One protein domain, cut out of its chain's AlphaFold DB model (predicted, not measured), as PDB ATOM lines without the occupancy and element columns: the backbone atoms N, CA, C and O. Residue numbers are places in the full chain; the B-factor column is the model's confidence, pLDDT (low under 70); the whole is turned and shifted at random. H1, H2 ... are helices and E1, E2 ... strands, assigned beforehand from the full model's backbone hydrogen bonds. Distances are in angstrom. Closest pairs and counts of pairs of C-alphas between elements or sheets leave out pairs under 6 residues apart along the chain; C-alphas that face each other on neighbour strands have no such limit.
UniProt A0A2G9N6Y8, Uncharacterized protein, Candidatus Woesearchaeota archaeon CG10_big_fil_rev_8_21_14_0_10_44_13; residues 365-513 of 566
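AT A GLANCE: This is residues 365 to 513 of the 566 residues of an uncharacterized protein of Candidatus Woesearchaeota archaeon CG10_big_fil_rev_8_21_14_0_10_44_13 (UniProt A0A2G9N6Y8). A long two-strand hairpin, E2 with E3, makes much of the length of the domain; the other strands join it along one part to form a twisted sheet, while its tip, residues 393 to 402, sticks out as an arm. On one side of E2 come the short E1 and then E9, E8, E4 and E5 in succession, with E8 and E4 nearest the middle; E6 and E7 pair with E3, and the small helix H1 only grazes the sheet. The printed part has 149 residues, with nine named strands and one named helix, H1, which comes between E8 and E9 along the chain; the nine strands make one branched sheet, mixed, in which E2 and E9 are parallel and the other neighbour pairs are antiparallel. The class is mostly strand, though under half of the residues, 74 of 149, are in named elements. The whole is only just compact, close to loose, with a radius of gyration of the C-alphas of 17.6 A, and spans 68 by 33 by 28 A, the hairpin tip reaching out at one end and the loop of residues 415 to 430 at the other.

HOW THE PARTS SIT: Start at E1, residues 371 to 373, an antiparallel neighbour and hairpin with E2, residues 380 to 395; N 372 and O 382 are 2.8 A apart. Go on to E3, residues 398 to 414, which forms the next hairpin with E2, at 169 degrees between their directions; look at N 387 and O 409, 2.9 A, and N 403 and O 393, 2.8 A. E1, E2 and E3 are a meander, each strand the antiparallel neighbour of the one before. E4, residues 431 to 438, is apart from E3 and makes a hairpin with E5, residues 456 to 459, where N 458 and O 432 are 2.8 A apart. E6, residues 465 to 467, and E7, residues 473 to 477, lie on the other side of E3 from E2, both antiparallel to E3; find N 412 and O 467 at 2.8 A, and N 408 and O 475 at 2.8 A. E8, residues 483 to 488, is antiparallel to E4, with N 487 and O 435 at 2.8 A, and its closest C-alpha to E2 is at Val 484, 5.9 A from that of Gly 386. H1, residues 495 to 498, grazes the sheet with residues 496 to 498; it is too short for an O i to N i+4 pair, and its 1 pair of O i and N i+3 is within range. E9, residues 505 to 512, is antiparallel to E8, with N 486 and O 506 at 2.8 A, and parallel to E2 at 40 degrees, with N 388 and O 511 at 2.9 A.

IN THESE COORDINATES: Find C-alpha 371 at (300.576, 207.182, 290.747), where E1 begins; it is 6.6 A long. E2 measures 43.9 A and bends by 52 degrees at residue 392; E3 measures 44.1 A and bends by 84 degrees at residue 401, ending at C-alpha 414, (300.142, 206.076, 280.820). E4 is 23.6 A long, E5 10.2 A, E6 7.1 A, E7 13.4 A, E8 15.8 A and H1 4.9 A. E9, 22.1 A, ends at C-alpha 512, (293.162, 224.574, 293.833).

THE WHOLE: The two C-alphas farthest apart, those of Ser 400 and Gly 424, are 69.0 A apart. The printed part has no cut. The links E3 to E4 and E4 to E5 are long, with 16 and 17 residues. The mean pLDDT of the printed part is 74.8; 46 residues are under 70, among them 365 to 369, 391 to 397 and 467 to 476.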
ATOM      1  N   ASN A 365     306.465 213.234 291.974       41.41
ATOM      2  CA  ASN A 365     306.598 213.370 293.428       41.41
ATOM      3  C   ASN A 365     305.446 214.162 294.092       41.41
ATOM      4  O   ASN A 365     305.214 213.994 295.287       41.41
ATOM      5  N   ASN A 366     304.710 214.992 293.341       43.91
ATOM      6  CA  ASN A 366     303.565 215.772 293.829       43.91
ATOM      7  C   ASN A 366     302.198 215.129 293.515       43.91
ATOM      8  O   ASN A 366     301.184 215.608 294.016       43.91
ATOM      9  N   ALA A 367     302.142 214.058 292.713       46.22
ATOM     10  CA  ALA A 367     300.881 213.415 292.316       46.22
ATOM     11  C   ALA A 367     300.240 212.548 293.427       46.22
ATOM     12  O   ALA A 367     299.073 212.171 293.319       46.22
ATOM     13  N   GLY A 368     300.971 212.257 294.511       54.69
ATOM     14  CA  GLY A 368     300.453 211.543 295.684       54.69
ATOM     15  C   GLY A 368     299.917 210.148 295.343       54.69
ATOM     16  O   GLY A 368     300.598 209.364 294.686       54.69
ATOM     17  N   ASP A 369     298.682 209.859 295.762       62.72
ATOM     18  CA  ASP A 369     297.977 208.599 295.462       62.72
ATOM     19  C   ASP A 369     297.628 208.437 293.963       62.72
ATOM     20  O   ASP A 369     297.249 207.356 293.514       62.72
ATOM     21  N   GLY A 370     297.817 209.490 293.159       71.44
ATOM     22  CA  GLY A 370     297.610 209.512 291.713       71.44
ATOM     23  C   GLY A 370     298.693 208.819 290.884       71.44
ATOM     24  O   GLY A 370     298.827 209.158 289.711       71.44
ATOM     25  N   VAL A 371     299.478 207.888 291.443       77.00
ATOM     26  CA  VAL A 371     300.576 207.182 290.747       77.00
ATOM     27  C   VAL A 371     300.435 205.657 290.850       77.00
ATOM     28  O   VAL A 371     300.424 205.095 291.942       77.00
ATOM     29  N   ALA A 372     300.409 204.970 289.705       78.81
ATOM     30  CA  ALA A 372     300.464 203.513 289.605       78.81
ATOM     31  C   ALA A 372     301.817 203.061 289.035       78.81
ATOM     32  O   ALA A 372     302.222 203.468 287.943       78.81
ATOM     33  N   PHE A 373     302.507 202.168 289.740       74.31
ATOM     34  CA  PHE A 373     303.765 201.561 289.289       74.31
ATOM     35  C   PHE A 373     303.512 200.237 288.556       74.31
ATOM     36  O   PHE A 373     302.559 199.519 288.878       74.31
ATOM     37  N   VAL A 374     304.382 199.881 287.600       68.06
ATOM     38  CA  VAL A 374     304.354 198.550 286.961       68.06
ATOM     39  C   VAL A 374     305.135 197.557 287.834       68.06
ATOM     40  O   VAL A 374     306.355 197.713 287.963       68.06
ATOM     41  N   PRO A 375     304.499 196.517 288.414       56.16
ATOM     42  CA  PRO A 375     305.188 195.611 289.331       56.16
ATOM     43  C   PRO A 375     306.376 194.893 288.685       56.16
ATOM     44  O   PRO A 375     306.281 194.384 287.568       56.16
ATOM     45  N   GLY A 376     307.491 194.823 289.415       55.16
ATOM     46  CA  GLY A 376     308.742 194.233 288.928       55.16
ATOM     47  C   GLY A 376     309.593 195.166 288.057       55.16
ATOM     48  O   GLY A 376     310.598 194.718 287.511       55.16
ATOM     49  N   THR A 377     309.228 196.446 287.940       52.41
ATOM     50  CA  THR A 377     310.053 197.492 287.321       52.41
ATOM     51  C   THR A 377     310.130 198.714 288.237       52.41
ATOM     52  O   THR A 377     309.245 198.917 289.063       52.41
ATOM     53  N   GLU A 378     311.151 199.553 288.067       49.78
ATOM     54  CA  GLU A 378     311.273 200.843 288.775       49.78
ATOM     55  C   GLU A 378     310.462 201.971 288.098       49.78
ATOM     56  O   GLU A 378     310.537 203.128 288.503       49.78
ATOM     57  N   ASN A 379     309.678 201.652 287.059       59.56
ATOM     58  CA  ASN A 379     309.011 202.637 286.211       59.56
ATOM     59  C   ASN A 379     307.566 202.919 286.655       59.56
ATOM     60  O   ASN A 379     306.792 202.012 286.986       59.56
ATOM     61  N   VAL A 380     307.176 204.193 286.562       62.34
ATOM     62  CA  VAL A 380     305.777 204.625 286.666       62.34
ATOM     63  C   VAL A 380     304.993 204.086 285.464       62.34
ATOM     64  O   VAL A 380     305.336 204.343 284.309       62.34
ATOM     65  N   GLY A 381     303.940 203.322 285.746       74.81
ATOM     66  CA  GLY A 381     303.046 202.741 284.746       74.81
ATOM     67  C   GLY A 381     301.930 203.689 284.326       74.81
ATOM     68  O   GLY A 381     301.596 203.755 283.148       74.81
ATOM     69  N   ALA A 382     301.389 204.452 285.274       81.50
ATOM     70  CA  ALA A 382     300.497 205.569 285.004       81.50
ATOM     71  C   ALA A 382     300.567 206.615 286.123       81.50
ATOM     72  O   ALA A 382     300.888 206.283 287.264       81.50
ATOM     73  N   TRP A 383     300.221 207.861 285.815       85.38
ATOM     74  CA  TRP A 383     299.902 208.871 286.821       85.38
ATOM     75  C   TRP A 383     298.827 209.845 286.331       85.38
ATOM     76  O   TRP A 383     298.621 209.997 285.125       85.38
ATOM     77  N   VAL A 384     298.148 210.505 287.269       86.94
ATOM     78  CA  VAL A 384     297.171 211.574 287.024       86.94
ATOM     79  C   VAL A 384     297.293 212.654 288.098       86.94
ATOM     80  O   VAL A 384     297.579 212.349 289.253       86.94
ATOM     81  N   ALA A 385     297.073 213.911 287.727       84.19
ATOM     82  CA  ALA A 385     296.890 215.022 288.651       84.19
ATOM     83  C   ALA A 385     295.775 215.945 288.141       84.19
ATOM     84  O   ALA A 385     295.511 216.029 286.937       84.19
ATOM     85  N   GLY A 386     295.103 216.621 289.070       81.81
ATOM     86  CA  GLY A 386     294.029 217.558 288.772       81.81
ATOM     87  C   GLY A 386     294.233 218.868 289.512       81.81
ATOM     88  O   GLY A 386     294.527 218.880 290.705       81.81
ATOM     89  N   GLU A 387     294.019 219.972 288.813       81.00
ATOM     90  CA  GLU A 387     293.930 221.301 289.406       81.00
ATOM     91  C   GLU A 387     292.632 221.983 288.983       81.00
ATOM     92  O   GLU A 387     292.084 221.675 287.922       81.00
ATOM     93  N   TYR A 388     292.163 222.946 289.774       78.62
ATOM     94  CA  TYR A 388     291.070 223.831 289.378       78.62
ATOM     95  C   TYR A 388     291.372 225.305 289.654       78.62
ATOM     96  O   TYR A 388     292.084 225.657 290.596       78.62
ATOM     97  N   VAL A 389     290.765 226.179 288.854       72.19
ATOM     98  CA  VAL A 389     290.681 227.624 289.090       72.19
ATOM     99  C   VAL A 389     289.214 228.001 289.270       72.19
ATOM    100  O   VAL A 389     288.376 227.632 288.450       72.19
ATOM    101  N   LEU A 390     288.906 228.743 290.337       74.81
ATOM    102  CA  LEU A 390     287.577 229.311 290.564       74.81
ATOM    103  C   LEU A 390     287.421 230.617 289.773       74.81
ATOM    104  O   LEU A 390     288.011 231.642 290.117       74.81
ATOM    105  N   TYR A 391     286.577 230.577 288.751       66.00
ATOM    106  CA  TYR A 391     286.074 231.731 288.026       66.00
ATOM    107  C   TYR A 391     284.789 232.257 288.687       66.00
ATOM    108  O   TYR A 391     283.955 231.493 289.175       66.00
ATOM    109  N   ARG A 392     284.630 233.583 288.741       69.56
ATOM    110  CA  ARG A 392     283.438 234.246 289.289       69.56
ATOM    111  C   ARG A 392     282.983 235.343 288.347       69.56
ATOM    112  O   ARG A 392     283.764 236.244 288.048       69.56
ATOM    113  N   HIS A 393     281.721 235.304 287.942       60.59
ATOM    114  CA  HIS A 393     281.138 236.290 287.032       60.59
ATOM    115  C   HIS A 393     279.653 236.540 287.369       60.59
ATOM    116  O   HIS A 393     279.032 235.723 288.055       60.59
ATOM    117  N   PRO A 394     279.059 237.667 286.942       58.00
ATOM    118  CA  PRO A 394     277.621 237.897 287.077       58.00
ATOM    119  C   PRO A 394     276.806 236.954 286.175       58.00
ATOM    120  O   PRO A 394     277.201 236.667 285.043       58.00
ATOM    121  N   SER A 395     275.650 236.492 286.656       57.50
ATOM    122  CA  SER A 395     274.725 235.663 285.876       57.50
ATOM    123  C   SER A 395     274.138 236.436 284.695       57.50
ATOM    124  O   SER A 395     273.609 237.534 284.866       57.50
ATOM    125  N   LEU A 396     274.112 235.805 283.516       53.00
ATOM    126  CA  LEU A 396     273.457 236.343 282.316       53.00
ATOM    127  C   LEU A 396     271.948 236.580 282.508       53.00
ATOM    128  O   LEU A 396     271.379 237.449 281.856       53.00
ATOM    129  N   SER A 397     271.291 235.819 283.391       63.25
ATOM    130  CA  SER A 397     269.862 235.979 283.697       63.25
ATOM    131  C   SER A 397     269.585 236.922 284.871       63.25
ATOM    132  O   SER A 397     268.449 237.363 285.043       63.25
ATOM    133  N   ASN A 398     270.599 237.232 285.684       71.12
ATOM    134  CA  ASN A 398     270.494 238.140 286.824       71.12
ATOM    135  C   ASN A 398     271.880 238.706 287.202       71.12
ATOM    136  O   ASN A 398     272.561 238.109 288.039       71.12
ATOM    137  N   PRO A 399     272.287 239.874 286.674       68.88
ATOM    138  CA  PRO A 399     273.617 240.433 286.931       68.88
ATOM    139  C   PRO A 399     273.952 240.676 288.413       68.88
ATOM    140  O   PRO A 399     275.122 240.684 288.786       68.88
ATOM    141  N   SER A 400     272.943 240.806 289.287       65.88
ATOM    142  CA  SER A 400     273.147 240.938 290.741       65.88
ATOM    143  C   SER A 400     273.588 239.642 291.443       65.88
ATOM    144  O   SER A 400     274.017 239.677 292.595       65.88
ATOM    145  N   GLN A 401     273.486 238.495 290.765       65.75
ATOM    146  CA  GLN A 401     273.907 237.190 291.262       65.75
ATOM    147  C   GLN A 401     275.271 236.816 290.678       65.75
ATOM    148  O   GLN A 401     275.408 236.653 289.469       65.75
ATOM    149  N   THR A 402     276.262 236.588 291.538       74.06
ATOM    150  CA  THR A 402     277.530 235.963 291.137       74.06
ATOM    151  C   THR A 402     277.347 234.454 290.966       74.06
ATOM    152  O   THR A 402     276.869 233.781 291.881       74.06
ATOM    153  N   ILE A 403     277.754 233.922 289.816       71.62
ATOM    154  CA  ILE A 403     277.939 232.490 289.570       71.62
ATOM    155  C   ILE A 403     279.399 232.135 289.891       71.62
ATOM    156  O   ILE A 403     280.310 232.934 289.656       71.62
ATOM    157  N   ASN A 404     279.603 230.955 290.480       77.81
ATOM    158  CA  ASN A 404     280.916 230.342 290.659       77.81
ATOM    159  C   ASN A 404     281.060 229.232 289.619       77.81
ATOM    160  O   ASN A 404     280.178 228.385 289.519       77.81
ATOM    161  N   GLU A 405     282.170 229.228 288.895       69.38
ATOM    162  CA  GLU A 405     282.469 228.235 287.868       69.38
ATOM    163  C   GLU A 405     283.915 227.780 288.019       69.38
ATOM    164  O   GLU A 405     284.771 228.514 288.511       69.38
ATOM    165  N   TYR A 406     284.200 226.555 287.613       72.81
ATOM    166  CA  TYR A 406     285.468 225.895 287.861       72.81
ATOM    167  C   TYR A 406     286.072 225.450 286.535       72.81
ATOM    168  O   TYR A 406     285.452 224.710 285.767       72.81
ATOM    169  N   ILE A 407     287.289 225.923 286.274       71.25
ATOM    170  CA  ILE A 407     288.096 225.527 285.122       71.25
ATOM    171  C   ILE A 407     289.114 224.506 285.620       71.25
ATOM    172  O   ILE A 407     289.989 224.840 286.418       71.25
ATOM    173  N   TYR A 408     288.979 223.266 285.162       75.56
ATOM    174  CA  TYR A 408     289.809 222.129 285.549       75.56
ATOM    175  C   TYR A 408     290.965 221.929 284.576       75.56
ATOM    176  O   TYR A 408     290.777 222.033 283.366       75.56
ATOM    177  N   ARG A 409     292.138 221.577 285.104       78.00
ATOM    178  CA  ARG A 409     293.360 221.222 284.372       78.00
ATOM    179  C   ARG A 409     293.746 219.790 284.759       78.00
ATOM    180  O   ARG A 409     294.024 219.545 285.929       78.00
ATOM    181  N   ILE A 410     293.734 218.851 283.809       79.81
ATOM    182  CA  ILE A 410     293.998 217.421 284.066       79.81
ATOM    183  C   ILE A 410     295.275 216.964 283.357       79.81
ATOM    184  O   ILE A 410     295.284 216.761 282.139       79.81
ATOM    185  N   THR A 411     296.341 216.743 284.121       80.94
ATOM    186  CA  THR A 411     297.596 216.187 283.601       80.94
ATOM    187  C   THR A 411     297.695 214.691 283.903       80.94
ATOM    188  O   THR A 411     297.164 214.202 284.899       80.94
ATOM    189  N   SER A 412     298.314 213.918 283.010       83.50
ATOM    190  CA  SER A 412     298.481 212.470 283.184       83.50
ATOM    191  C   SER A 412     299.547 211.867 282.270       83.50
ATOM    192  O   SER A 412     299.960 212.462 281.273       83.50
ATOM    193  N   SER A 413     299.950 210.637 282.574       82.50
ATOM    194  CA  SER A 413     300.737 209.783 281.683       82.50
ATOM    195  C   SER A 413     300.338 208.321 281.866       82.50
ATOM    196  O   SER A 413     299.991 207.918 282.975       82.50
ATOM    197  N   VAL A 414     300.386 207.525 280.799       80.81
ATOM    198  CA  VAL A 414     300.142 206.076 280.820       80.81
ATOM    199  C   VAL A 414     301.142 205.393 279.886       80.81
ATOM    200  O   VAL A 414     301.161 205.634 278.677       80.81
ATOM    201  N   THR A 415     301.970 204.516 280.447       82.06
ATOM    202  CA  THR A 415     303.084 203.859 279.754       82.06
ATOM    203  C   THR A 415     302.717 202.403 279.428       82.06
ATOM    204  O   THR A 415     302.555 201.603 280.348       82.06
ATOM    205  N   PRO A 416     302.660 201.988 278.145       73.19
ATOM    206  CA  PRO A 416     302.357 200.606 277.744       73.19
ATOM    207  C   PRO A 416     303.512 199.607 277.979       73.19
ATOM    208  O   PRO A 416     303.494 198.481 277.482       73.19
ATOM    209  N   SER A 417     304.540 199.984 278.745       69.31
ATOM    210  CA  SER A 417     305.678 199.118 279.057       69.31
ATOM    211  C   SER A 417     305.254 197.913 279.900       69.31
ATOM    212  O   SER A 417     304.614 198.070 280.938       69.31
ATOM    213  N   GLY A 418     305.670 196.711 279.498       66.31
ATOM    214  CA  GLY A 418     305.357 195.464 280.209       66.31
ATOM    215  C   GLY A 418     304.107 194.729 279.706       66.31
ATOM    216  O   GLY A 418     303.808 193.647 280.227       66.31
ATOM    217  N   LEU A 419     303.426 195.281 278.694       73.75
ATOM    218  CA  LEU A 419     302.460 194.588 277.835       73.75
ATOM    219  C   LEU A 419     303.183 193.645 276.851       73.75
ATOM    220  O   LEU A 419     304.342 193.869 276.503       73.75
ATOM    221  N   THR A 420     302.500 192.596 276.390       73.88
ATOM    222  CA  THR A 420     303.108 191.494 275.626       73.88
ATOM    223  C   THR A 420     302.552 191.393 274.198       73.88
ATOM    224  O   THR A 420     301.337 191.388 273.986       73.88
ATOM    225  N   MET A 421     303.442 191.245 273.210       76.38
ATOM    226  CA  MET A 421     303.088 190.849 271.837       76.38
ATOM    227  C   MET A 421     302.828 189.344 271.735       76.38
ATOM    228  O   MET A 421     303.443 188.543 272.443       76.38
ATOM    229  N   HIS A 422     301.983 188.933 270.790       74.31
ATOM    230  CA  HIS A 422     301.815 187.519 270.483       74.31
ATOM    231  C   HIS A 422     303.056 186.984 269.765       74.31
ATOM    232  O   HIS A 422     303.406 187.459 268.684       74.31
ATOM    233  N   SER A 423     303.705 185.965 270.339       66.38
ATOM    234  CA  SER A 423     304.885 185.343 269.727       66.38
ATOM    235  C   SER A 423     304.574 184.910 268.290       66.38
ATOM    236  O   SER A 423     303.592 184.200 268.053       66.38
ATOM    237  N   GLY A 424     305.379 185.386 267.336       60.53
ATOM    238  CA  GLY A 424     305.216 185.113 265.905       60.53
ATOM    239  C   GLY A 424     304.210 185.992 265.145       60.53
ATOM    240  O   GLY A 424     303.970 185.711 263.974       60.53
ATOM    241  N   SER A 425     303.632 187.043 265.741       66.88
ATOM    242  CA  SER A 425     302.773 187.996 265.015       66.88
ATOM    243  C   SER A 425     303.016 189.451 265.427       66.88
ATOM    244  O   SER A 425     303.556 189.715 266.497       66.88
ATOM    245  N   ALA A 426     302.558 190.397 264.604       66.81
ATOM    246  CA  ALA A 426     302.554 191.824 264.939       66.81
ATOM    247  C   ALA A 426     301.411 192.234 265.899       66.81
ATOM    248  O   ALA A 426     301.305 193.400 266.254       66.81
ATOM    249  N   ASN A 427     300.546 191.302 266.315       76.50
ATOM    250  CA  ASN A 427     299.375 191.611 267.132       76.50
ATOM    251  C   ASN A 427     299.723 191.616 268.628       76.50
ATOM    252  O   ASN A 427     300.340 190.676 269.141       76.50
ATOM    253  N   CYS A 428     299.261 192.637 269.348       76.62
ATOM    254  CA  CYS A 428     299.334 192.684 270.806       76.62
ATOM    255  C   CYS A 428     298.349 191.707 271.463       76.62
ATOM    256  O   CYS A 428     297.205 191.595 271.025       76.62
ATOM    257  N   ILE A 429     298.799 191.019 272.518       77.06
ATOM    258  CA  ILE A 429     297.924 190.236 273.408       77.06
ATOM    259  C   ILE A 429     297.317 191.173 274.451       77.06
ATOM    260  O   ILE A 429     296.100 191.223 274.611       77.06
ATOM    261  N   ASP A 430     298.180 191.920 275.139       77.69
ATOM    262  CA  ASP A 430     297.779 192.849 276.192       77.69
ATOM    263  C   ASP A 430     297.541 194.249 275.599       77.69
ATOM    264  O   ASP A 430     298.271 194.695 274.707       77.69
ATOM    265  N   GLN A 431     296.549 194.971 276.122       83.81
ATOM    266  CA  GLN A 431     296.274 196.364 275.758       83.81
ATOM    267  C   GLN A 431     295.733 197.128 276.967       83.81
ATOM    268  O   GLN A 431     294.983 196.584 277.774       83.81
ATOM    269  N   ILE A 432     296.078 198.406 277.080       83.31
ATOM    270  CA  ILE A 432     295.517 199.282 278.107       83.31
ATOM    271  C   ILE A 432     294.356 200.039 277.462       83.31
ATOM    272  O   ILE A 432     294.520 200.653 276.411       83.31
ATOM    273  N   GLN A 433     293.183 199.993 278.083       89.06
ATOM    274  CA  GLN A 433     292.041 200.830 277.719       89.06
ATOM    275  C   GLN A 433     291.593 201.605 278.950       89.06
ATOM    276  O   GLN A 433     291.504 201.014 280.028       89.06
ATOM    277  N   PHE A 434     291.339 202.904 278.808       89.44
ATOM    278  CA  PHE A 434     290.904 203.742 279.920       89.44
ATOM    279  C   PHE A 434     290.070 204.952 279.492       89.44
ATOM    280  O   PHE A 434     290.162 205.420 278.361       89.44
ATOM    281  N   GLN A 435     289.301 205.473 280.447       90.12
ATOM    282  CA  GLN A 435     288.517 206.709 280.345       90.12
ATOM    283  C   GLN A 435     288.823 207.628 281.536       90.12
ATOM    284  O   GLN A 435     289.092 207.149 282.647       90.12
ATOM    285  N   TYR A 436     288.722 208.941 281.344       88.81
ATOM    286  CA  TYR A 436     288.825 209.906 282.443       88.81
ATOM    287  C   TYR A 436     287.471 210.111 283.135       88.81
ATOM    288  O   TYR A 436     286.412 209.967 282.523       88.81
ATOM    289  N   SER A 437     287.492 210.471 284.419       92.50
ATOM    290  CA  SER A 437     286.296 210.894 285.160       92.50
ATOM    291  C   SER A 437     286.601 211.945 286.225       92.50
ATOM    292  O   SER A 437     287.645 211.849 286.870       92.50
ATOM    293  N   LEU A 438     285.655 212.853 286.486       91.19
ATOM    294  CA  LEU A 438     285.644 213.751 287.649       91.19
ATOM    295  C   LEU A 438     284.563 213.294 288.640       91.19
ATOM    296  O   LEU A 438     283.420 213.105 288.237       91.19
ATOM    297  N   ASP A 439     284.924 213.041 289.900       92.50
ATOM    298  CA  ASP A 439     284.052 212.464 290.947       92.50
ATOM    299  C   ASP A 439     283.216 211.245 290.488       92.50
ATOM    300  O   ASP A 439     282.093 211.010 290.929       92.50
ATOM    301  N   GLY A 440     283.774 210.440 289.577       90.00
ATOM    302  CA  GLY A 440     283.115 209.268 288.991       90.00
ATOM    303  C   GLY A 440     282.224 209.547 287.774       90.00
ATOM    304  O   GLY A 440     281.806 208.595 287.118       90.00
ATOM    305  N   HIS A 441     281.990 210.809 287.407       89.50
ATOM    306  CA  HIS A 441     281.355 211.188 286.144       89.50
ATOM    307  C   HIS A 441     282.374 211.146 285.007       89.50
ATOM    308  O   HIS A 441     283.396 211.830 285.074       89.50
ATOM    309  N   ALA A 442     282.107 210.366 283.960       88.62
ATOM    310  CA  ALA A 442     282.976 210.296 282.788       88.62
ATOM    311  C   ALA A 442     283.207 211.687 282.158       88.62
ATOM    312  O   ALA A 442     282.365 212.593 282.255       88.62
ATOM    313  N   ILE A 443     284.382 211.873 281.557       81.94
ATOM    314  CA  ILE A 443     284.689 213.074 280.784       81.94
ATOM    315  C   ILE A 443     284.445 212.795 279.313       81.94
ATOM    316  O   ILE A 443     285.028 211.870 278.762       81.94
ATOM    317  N   ASP A 444     283.601 213.642 278.739       69.44
ATOM    318  CA  ASP A 444     283.405 213.796 277.306       69.44
ATOM    319  C   ASP A 444     284.684 214.413 276.718       69.44
ATOM    320  O   ASP A 444     285.015 215.554 277.066       69.44
ATOM    321  N   MET A 445     285.487 213.638 275.977       66.38
ATOM    322  CA  MET A 445     286.808 214.088 275.508       66.38
ATOM    323  C   MET A 445     286.756 214.700 274.110       66.38
ATOM    324  O   MET A 445     287.552 215.604 273.838       66.38
ATOM    325  N   ASP A 446     285.862 214.233 273.236       64.44
ATOM    326  CA  ASP A 446     285.664 214.813 271.901       64.44
ATOM    327  C   ASP A 446     284.467 215.781 271.795       64.44
ATOM    328  O   ASP A 446     284.388 216.543 270.824       64.44
ATOM    329  N   MET A 447     283.652 215.874 272.853       59.16
ATOM    330  CA  MET A 447     282.503 216.774 273.017       59.16
ATOM    331  C   MET A 447     281.297 216.434 272.125       59.16
ATOM    332  O   MET A 447     280.505 217.325 271.801       59.16
ATOM    333  N   ASP A 448     281.125 215.162 271.740       65.75
ATOM    334  CA  ASP A 448     279.950 214.694 270.991       65.75
ATOM    335  C   ASP A 448     278.697 214.439 271.863       65.75
ATOM    336  O   ASP A 448     277.584 214.314 271.337       65.75
ATOM    337  N   GLY A 449     278.845 214.430 273.196       70.88
ATOM    338  CA  GLY A 449     277.785 214.154 274.169       70.88
ATOM    339  C   GLY A 449     277.666 212.685 274.605       70.88
ATOM    340  O   GLY A 449     276.760 212.356 275.380       70.88
ATOM    341  N   ASN A 450     278.543 211.792 274.138       75.38
ATOM    342  CA  ASN A 450     278.500 210.345 274.341       75.38
ATOM    343  C   ASN A 450     279.790 209.798 274.987       75.38
ATOM    344  O   ASN A 450     280.541 209.003 274.422       75.38
ATOM    345  N   THR A 451     279.924 210.080 276.285       77.00
ATOM    346  CA  THR A 451     281.017 209.609 277.168       77.00
ATOM    347  C   THR A 451     281.270 208.088 277.240       77.00
ATOM    348  O   THR A 451     282.142 207.653 277.993       77.00
ATOM    349  N   ASN A 452     280.494 207.252 276.539       78.75
ATOM    350  CA  ASN A 452     280.695 205.800 276.509       78.75
ATOM    351  C   ASN A 452     281.802 205.382 275.531       78.75
ATOM    352  O   ASN A 452     282.449 204.359 275.758       78.75
ATOM    353  N   ASP A 453     282.004 206.154 274.459       76.19
ATOM    354  CA  ASP A 453     282.968 205.841 273.399       76.19
ATOM    355  C   ASP A 453     284.307 206.599 273.570       76.19
ATOM    356  O   ASP A 453     285.309 206.237 272.947       76.19
ATOM    357  N   ASP A 454     284.360 207.552 274.511       73.62
ATOM    358  CA  ASP A 454     285.553 208.255 275.009       73.62
ATOM    359  C   ASP A 454     286.527 207.328 275.763       73.62
ATOM    360  O   ASP A 454     286.724 207.400 276.982       73.62
ATOM    361  N   MET A 455     287.187 206.440 275.021       83.56
ATOM    362  CA  MET A 455     288.219 205.550 275.544       83.56
ATOM    363  C   MET A 455     289.553 205.725 274.824       83.56
ATOM    364  O   MET A 455     289.680 205.504 273.618       83.56
ATOM    365  N   VAL A 456     290.603 205.995 275.598       84.69
ATOM    366  CA  VAL A 456     291.982 205.889 275.119       84.69
ATOM    367  C   VAL A 456     292.379 204.416 275.096       84.69
ATOM    368  O   VAL A 456     292.229 203.701 276.088       84.69
ATOM    369  N   ARG A 457     292.917 203.954 273.963       86.94
ATOM    370  CA  ARG A 457     293.388 202.579 273.757       86.94
ATOM    371  C   ARG A 457     294.866 202.575 273.382       86.94
ATOM    372  O   ARG A 457     295.228 203.061 272.317       86.94
ATOM    373  N   LEU A 458     295.696 201.975 274.231       83.62
ATOM    374  CA  LEU A 458     297.130 201.791 274.010       83.62
ATOM    375  C   LEU A 458     297.436 200.315 273.781       83.62
ATOM    376  O   LEU A 458     297.009 199.445 274.545       83.62
ATOM    377  N   LEU A 459     298.198 200.042 272.731       84.75
ATOM    378  CA  LEU A 459     298.690 198.714 272.399       84.75
ATOM    379  C   LEU A 459     300.125 198.542 272.923       84.75
ATOM    380  O   LEU A 459     300.809 199.503 273.267       84.75
ATOM    381  N   CYS A 460     300.585 197.300 272.993       76.00
ATOM    382  CA  CYS A 460     301.911 196.914 273.477       76.00
ATOM    383  C   CYS A 460     303.108 197.469 272.675       76.00
ATOM    384  O   CYS A 460     304.228 197.462 273.179       76.00
ATOM    385  N   ASP A 461     302.876 197.948 271.453       77.88
ATOM    386  CA  ASP A 461     303.836 198.618 270.568       77.88
ATOM    387  C   ASP A 461     303.650 200.149 270.518       77.88
ATOM    388  O   ASP A 461     304.423 200.853 269.867       77.88
ATOM    389  N   SER A 462     302.631 200.680 271.202       77.56
ATOM    390  CA  SER A 462     302.344 202.113 271.235       77.56
ATOM    391  C   SER A 462     303.401 202.880 272.033       77.56
ATOM    392  O   SER A 462     303.987 202.373 272.990       77.56
ATOM    393  N   ALA A 463     303.615 204.147 271.675       73.06
ATOM    394  CA  ALA A 463     304.365 205.067 272.524       73.06
ATOM    395  C   ALA A 463     303.601 205.342 273.843       73.06
ATOM    396  O   ALA A 463     302.379 205.168 273.887       73.06
ATOM    397  N   PRO A 464     304.282 205.800 274.913       75.12
ATOM    398  CA  PRO A 464     303.612 206.292 276.113       75.12
ATOM    399  C   PRO A 464     302.623 207.409 275.776       75.12
ATOM    400  O   PRO A 464     302.955 208.351 275.057       75.12
ATOM    401  N   TYR A 465     301.413 207.314 276.316       76.81
ATOM    402  CA  TYR A 465     300.418 208.375 276.230       76.81
ATOM    403  C   TYR A 465     300.683 209.395 277.330       76.81
ATOM    404  O   TYR A 465     301.028 209.016 278.450       76.81
ATOM    405  N   SER A 466     300.575 210.692 277.049       71.62
ATOM    406  CA  SER A 466     300.820 211.737 278.049       71.62
ATOM    407  C   SER A 466     300.041 213.010 277.739       71.62
ATOM    408  O   SER A 466     300.175 213.573 276.655       71.62
ATOM    409  N   LEU A 467     299.277 213.474 278.726       65.44
ATOM    410  CA  LEU A 467     298.622 214.777 278.758       65.44
ATOM    411  C   LEU A 467     299.424 215.660 279.716       65.44
ATOM    412  O   LEU A 467     299.252 215.608 280.932       65.44
ATOM    413  N   THR A 468     300.368 216.421 279.179       57.59
ATOM    414  CA  THR A 468     301.258 217.292 279.955       57.59
ATOM    415  C   THR A 468     301.324 218.668 279.313       57.59
ATOM    416  O   THR A 468     301.188 218.783 278.093       57.59
ATOM    417  N   GLY A 469     301.548 219.710 280.122       49.84
ATOM    418  CA  GLY A 469     301.769 221.078 279.643       49.84
ATOM    419  C   GLY A 469     300.703 221.513 278.635       49.84
ATOM    420  O   GLY A 469     299.560 221.733 279.023       49.84
ATOM    421  N   GLN A 470     301.096 221.563 277.356       41.03
ATOM    422  CA  GLN A 470     300.316 221.957 276.173       41.03
ATOM    423  C   GLN A 470     299.221 220.968 275.708       41.03
ATOM    424  O   GLN A 470     298.387 221.343 274.896       41.03
ATOM    425  N   ASN A 471     299.190 219.724 276.196       43.94
ATOM    426  CA  ASN A 471     298.185 218.714 275.807       43.94
ATOM    427  C   ASN A 471     297.264 218.335 276.975       43.94
ATOM    428  O   ASN A 471     296.857 217.189 277.117       43.94
ATOM    429  N   THR A 472     296.992 219.281 277.867       60.00
ATOM    430  CA  THR A 472     296.169 219.058 279.059       60.00
ATOM    431  C   THR A 472     294.678 219.106 278.717       60.00
ATOM    432  O   THR A 472     294.235 220.050 278.064       60.00
ATOM    433  N   LEU A 473     293.888 218.142 279.205       63.84
ATOM    434  CA  LEU A 473     292.429 218.200 279.094       63.84
ATOM    435  C   LEU A 473     291.883 219.291 280.028       63.84
ATOM    436  O   LEU A 473     292.152 219.279 281.235       63.84
ATOM    437  N   VAL A 474     291.125 220.230 279.457       66.38
ATOM    438  CA  VAL A 474     290.476 221.327 280.182       66.38
ATOM    439  C   VAL A 474     288.969 221.104 280.188       66.38
ATOM    440  O   VAL A 474     288.359 220.972 279.130       66.38
ATOM    441  N   ARG A 475     288.361 221.081 281.378       66.06
ATOM    442  CA  ARG A 475     286.901 220.990 281.548       66.06
ATOM    443  C   ARG A 475     286.386 222.200 282.313       66.06
ATOM    444  O   ARG A 475     287.064 222.722 283.189       66.06
ATOM    445  N   TYR A 476     285.171 222.614 281.994       66.06
ATOM    446  CA  TYR A 476     284.463 223.718 282.629       66.06
ATOM    447  C   TYR A 476     283.167 223.196 283.260       66.06
ATOM    448  O   TYR A 476     282.496 222.347 282.669       66.06
ATOM    449  N   SER A 477     282.843 223.644 284.476       74.06
ATOM    450  CA  SER A 477     281.604 223.279 285.176       74.06
ATOM    451  C   SER A 477     281.267 224.270 286.293       74.06
ATOM    452  O   SER A 477     282.155 224.818 286.936       74.06
ATOM    453  N   ASP A 478     279.978 224.448 286.565       78.94
ATOM    454  CA  ASP A 478     279.426 225.100 287.762       78.94
ATOM    455  C   ASP A 478     279.639 224.288 289.058       78.94
ATOM    456  O   ASP A 478     279.554 224.810 290.171       78.94
ATOM    457  N   THR A 479     279.928 222.994 288.919       86.12
ATOM    458  CA  THR A 479     280.096 222.039 290.010       86.12
ATOM    459  C   THR A 479     281.563 221.960 290.424       86.12
ATOM    460  O   THR A 479     282.452 221.840 289.577       86.12
ATOM    461  N   LEU A 480     281.823 222.000 291.738       87.69
ATOM    462  CA  LEU A 480     283.148 221.738 292.303       87.69
ATOM    463  C   LEU A 480     283.381 220.226 292.415       87.69
ATOM    464  O   LEU A 480     282.752 219.579 293.250       87.69
ATOM    465  N   TYR A 481     284.300 219.697 291.613       91.44
ATOM    466  CA  TYR A 481     284.760 218.315 291.675       91.44
ATOM    467  C   TYR A 481     285.981 218.186 292.591       91.44
ATOM    468  O   TYR A 481     286.871 219.039 292.567       91.44
ATOM    469  N   GLY A 482     286.030 217.121 293.391       90.56
ATOM    470  CA  GLY A 482     287.109 216.871 294.354       90.56
ATOM    471  C   GLY A 482     288.191 215.895 293.880       90.56
ATOM    472  O   GLY A 482     289.292 215.899 294.428       90.56
ATOM    473  N   LEU A 483     287.899 215.057 292.885       92.94
ATOM    474  CA  LEU A 483     288.729 213.926 292.477       92.94
ATOM    475  C   LEU A 483     288.744 213.764 290.951       92.94
ATOM    476  O   LEU A 483     287.694 213.745 290.307       92.94
ATOM    477  N   VAL A 484     289.929 213.571 290.373       91.12
ATOM    478  CA  VAL A 484     290.098 213.129 288.982       91.12
ATOM    479  C   VAL A 484     290.601 211.691 288.968       91.12
ATOM    480  O   VAL A 484     291.486 211.340 289.742       91.12
ATOM    481  N   CYS A 485     290.053 210.853 288.087       93.00
ATOM    482  CA  CYS A 485     290.483 209.464 287.941       93.00
ATOM    483  C   CYS A 485     290.699 209.055 286.485       93.00
ATOM    484  O   CYS A 485     289.942 209.447 285.596       93.00
ATOM    485  N   ILE A 486     291.669 208.165 286.285       91.69
ATOM    486  CA  ILE A 486     291.776 207.271 285.134       91.69
ATOM    487  C   ILE A 486     291.098 205.952 285.524       91.69
ATOM    488  O   ILE A 486     291.495 205.310 286.497       91.69
ATOM    489  N   ASN A 487     290.069 205.540 284.786       92.44
ATOM    490  CA  ASN A 487     289.357 204.280 285.003       92.44
ATOM    491  C   ASN A 487     289.809 203.290 283.927       92.44
ATOM    492  O   ASN A 487     289.548 203.521 282.747       92.44
ATOM    493  N   PHE A 488     290.486 202.210 284.316       90.25
ATOM    494  CA  PHE A 488     291.023 201.216 283.390       90.25
ATOM    495  C   PHE A 488     290.030 200.072 283.164       90.25
ATOM    496  O   PHE A 488     289.448 199.539 284.109       90.25
ATOM    497  N   GLN A 489     289.879 199.640 281.912       87.44
ATOM    498  CA  GLN A 489     289.040 198.495 281.570       87.44
ATOM    499  C   GLN A 489     289.772 197.182 281.917       87.44
ATOM    500  O   GLN A 489     290.816 196.884 281.326       87.44
ATOM    501  N   PRO A 490     289.251 196.358 282.850       76.38
ATOM    502  CA  PRO A 490     289.987 195.219 283.407       76.38
ATOM    503  C   PRO A 490     290.237 194.093 282.401       76.38
ATOM    504  O   PRO A 490     291.209 193.356 282.528       76.38
ATOM    505  N   MET A 491     289.368 193.946 281.395       72.94
ATOM    506  CA  MET A 491     289.316 192.767 280.519       72.94
ATOM    507  C   MET A 491     290.531 192.583 279.591       72.94
ATOM    508  O   MET A 491     290.643 191.546 278.941       72.94
ATOM    509  N   PHE A 492     291.422 193.572 279.521       66.94
ATOM    510  CA  PHE A 492     292.622 193.551 278.680       66.94
ATOM    511  C   PHE A 492     293.919 193.893 279.422       66.94
ATOM    512  O   PHE A 492     295.009 193.832 278.847       66.94
ATOM    513  N   LEU A 493     293.797 194.265 280.695       72.75
ATOM    514  CA  LEU A 493     294.894 194.753 281.507       72.75
ATOM    515  C   LEU A 493     295.629 193.570 282.140       72.75
ATOM    516  O   LEU A 493     295.015 192.673 282.720       72.75
ATOM    517  N   LYS A 494     296.961 193.571 282.068       74.25
ATOM    518  CA  LYS A 494     297.780 192.528 282.695       74.25
ATOM    519  C   LYS A 494     297.473 192.464 284.202       74.25
ATOM    520  O   LYS A 494     297.578 193.505 284.856       74.25
ATOM    521  N   PRO A 495     297.179 191.287 284.796       77.00
ATOM    522  CA  PRO A 495     296.734 191.189 286.192       77.00
ATOM    523  C   PRO A 495     297.664 191.854 287.214       77.00
ATOM    524  O   PRO A 495     297.191 192.391 288.207       77.00
ATOM    525  N   ALA A 496     298.975 191.873 286.950       70.31
ATOM    526  CA  ALA A 496     299.948 192.581 287.782       70.31
ATOM    527  C   ALA A 496     299.699 194.103 287.811       70.31
ATOM    528  O   ALA A 496     299.643 194.683 288.888       70.31
ATOM    529  N   PHE A 497     299.487 194.739 286.656       75.75
ATOM    530  CA  PHE A 497     299.145 196.165 286.591       75.75
ATOM    531  C   PHE A 497     297.761 196.420 287.202       75.75
ATOM    532  O   PHE A 497     297.588 197.364 287.957       75.75
ATOM    533  N   PHE A 498     296.783 195.541 286.955       80.19
ATOM    534  CA  PHE A 498     295.472 195.662 287.600       80.19
ATOM    535  C   PHE A 498     295.559 195.581 289.135       80.19
ATOM    536  O   PHE A 498     294.825 196.276 289.825       80.19
ATOM    537  N   SER A 499     296.492 194.791 289.680       77.00
ATOM    538  CA  SER A 499     296.712 194.681 291.129       77.00
ATOM    539  C   SER A 499     297.411 195.884 291.784       77.00
ATOM    540  O   SER A 499     297.455 195.933 293.010       77.00
ATOM    541  N   SER A 500     297.937 196.844 291.009       76.25
ATOM    542  CA  SER A 500     298.425 198.136 291.525       76.25
ATOM    543  C   SER A 500     297.408 199.280 291.382       76.25
ATOM    544  O   SER A 500     297.747 200.425 291.671       76.25
ATOM    545  N   LEU A 501     296.164 198.980 290.982       82.19
ATOM    546  CA  LEU A 501     295.050 199.928 290.888       82.19
ATOM    547  C   LEU A 501     293.998 199.651 291.969       82.19
ATOM    548  O   LEU A 501     293.662 198.492 292.221       82.19
ATOM    549  N   ASP A 502     293.397 200.697 292.538       83.69
ATOM    550  CA  ASP A 502     292.257 200.531 293.448       83.69
ATOM    551  C   ASP A 502     290.961 200.379 292.642       83.69
ATOM    552  O   ASP A 502     290.587 201.256 291.865       83.69
ATOM    553  N   ALA A 503     290.301 199.226 292.765       85.88
ATOM    554  CA  ALA A 503     289.104 198.858 292.000       85.88
ATOM    555  C   ALA A 503     289.212 199.088 290.467       85.88
ATOM    556  O   ALA A 503     288.208 199.351 289.801       85.88
ATOM    557  N   GLY A 504     290.420 198.982 289.896       87.56
ATOM    558  CA  GLY A 504     290.682 199.263 288.476       87.56
ATOM    559  C   GLY A 504     290.813 200.749 288.125       87.56
ATOM    560  O   GLY A 504     290.754 201.109 286.950       87.56
ATOM    561  N   LYS A 505     290.985 201.623 289.117       91.56
ATOM    562  CA  LYS A 505     291.112 203.072 288.954       91.56
ATOM    563  C   LYS A 505     292.442 203.577 289.503       91.56
ATOM    564  O   LYS A 505     293.034 202.984 290.404       91.56
ATOM    565  N   LEU A 506     292.875 204.709 288.964       89.94
ATOM    566  CA  LEU A 506     293.924 205.547 289.526       89.94
ATOM    567  C   LEU A 506     293.354 206.948 289.709       89.94
ATOM    568  O   LEU A 506     292.873 207.521 288.733       89.94
ATOM    569  N   CYS A 507     293.376 207.483 290.926       91.19
ATOM    570  CA  CYS A 507     292.707 208.737 291.260       91.19
ATOM    571  C   CYS A 507     293.644 209.696 291.997       91.19
ATOM    572  O   CYS A 507     294.428 209.268 292.836       91.19
ATOM    573  N   ALA A 508     293.504 210.991 291.728       88.69
ATOM    574  CA  ALA A 508     294.189 212.064 292.439       88.69
ATOM    575  C   ALA A 508     293.176 213.112 292.925       88.69
ATOM    576  O   ALA A 508     292.197 213.383 292.217       88.69
ATOM    577  N   PRO A 509     293.390 213.729 294.102       88.25
ATOM    578  CA  PRO A 509     292.606 214.886 294.514       88.25
ATOM    579  C   PRO A 509     292.805 216.032 293.518       88.25
ATOM    580  O   PRO A 509     293.923 216.282 293.064       88.25
ATOM    581  N   ILE A 510     291.726 216.745 293.201       86.56
ATOM    582  CA  ILE A 510     291.806 217.993 292.443       86.56
ATOM    583  C   ILE A 510     292.093 219.108 293.442       86.56
ATOM    584  O   ILE A 510     291.273 219.413 294.310       86.56
ATOM    585  N   VAL A 511     293.272 219.710 293.340       83.69
ATOM    586  CA  VAL A 511     293.676 220.809 294.223       83.69
ATOM    587  C   VAL A 511     293.316 222.162 293.601       83.69
ATOM    588  O   VAL A 511     293.238 222.272 292.376       83.69
ATOM    589  N   PRO A 512     293.111 223.230 294.391       75.56
ATOM    590  CA  PRO A 512     293.162 224.574 293.833       75.56
ATOM    591  C   PRO A 512     294.538 224.759 293.187       75.56
ATOM    592  O   PRO A 512     295.551 224.448 293.820       75.56
ATOM    593  N   SER A 513     294.593 225.266 291.955       67.44
ATOM    594  CA  SER A 513     295.875 225.688 291.389       67.44
ATOM    595  C   SER A 513     296.482 226.764 292.297       67.44
ATOM    596  O   SER A 513     295.749 227.577 292.866       67.44
TER     597      SER A 513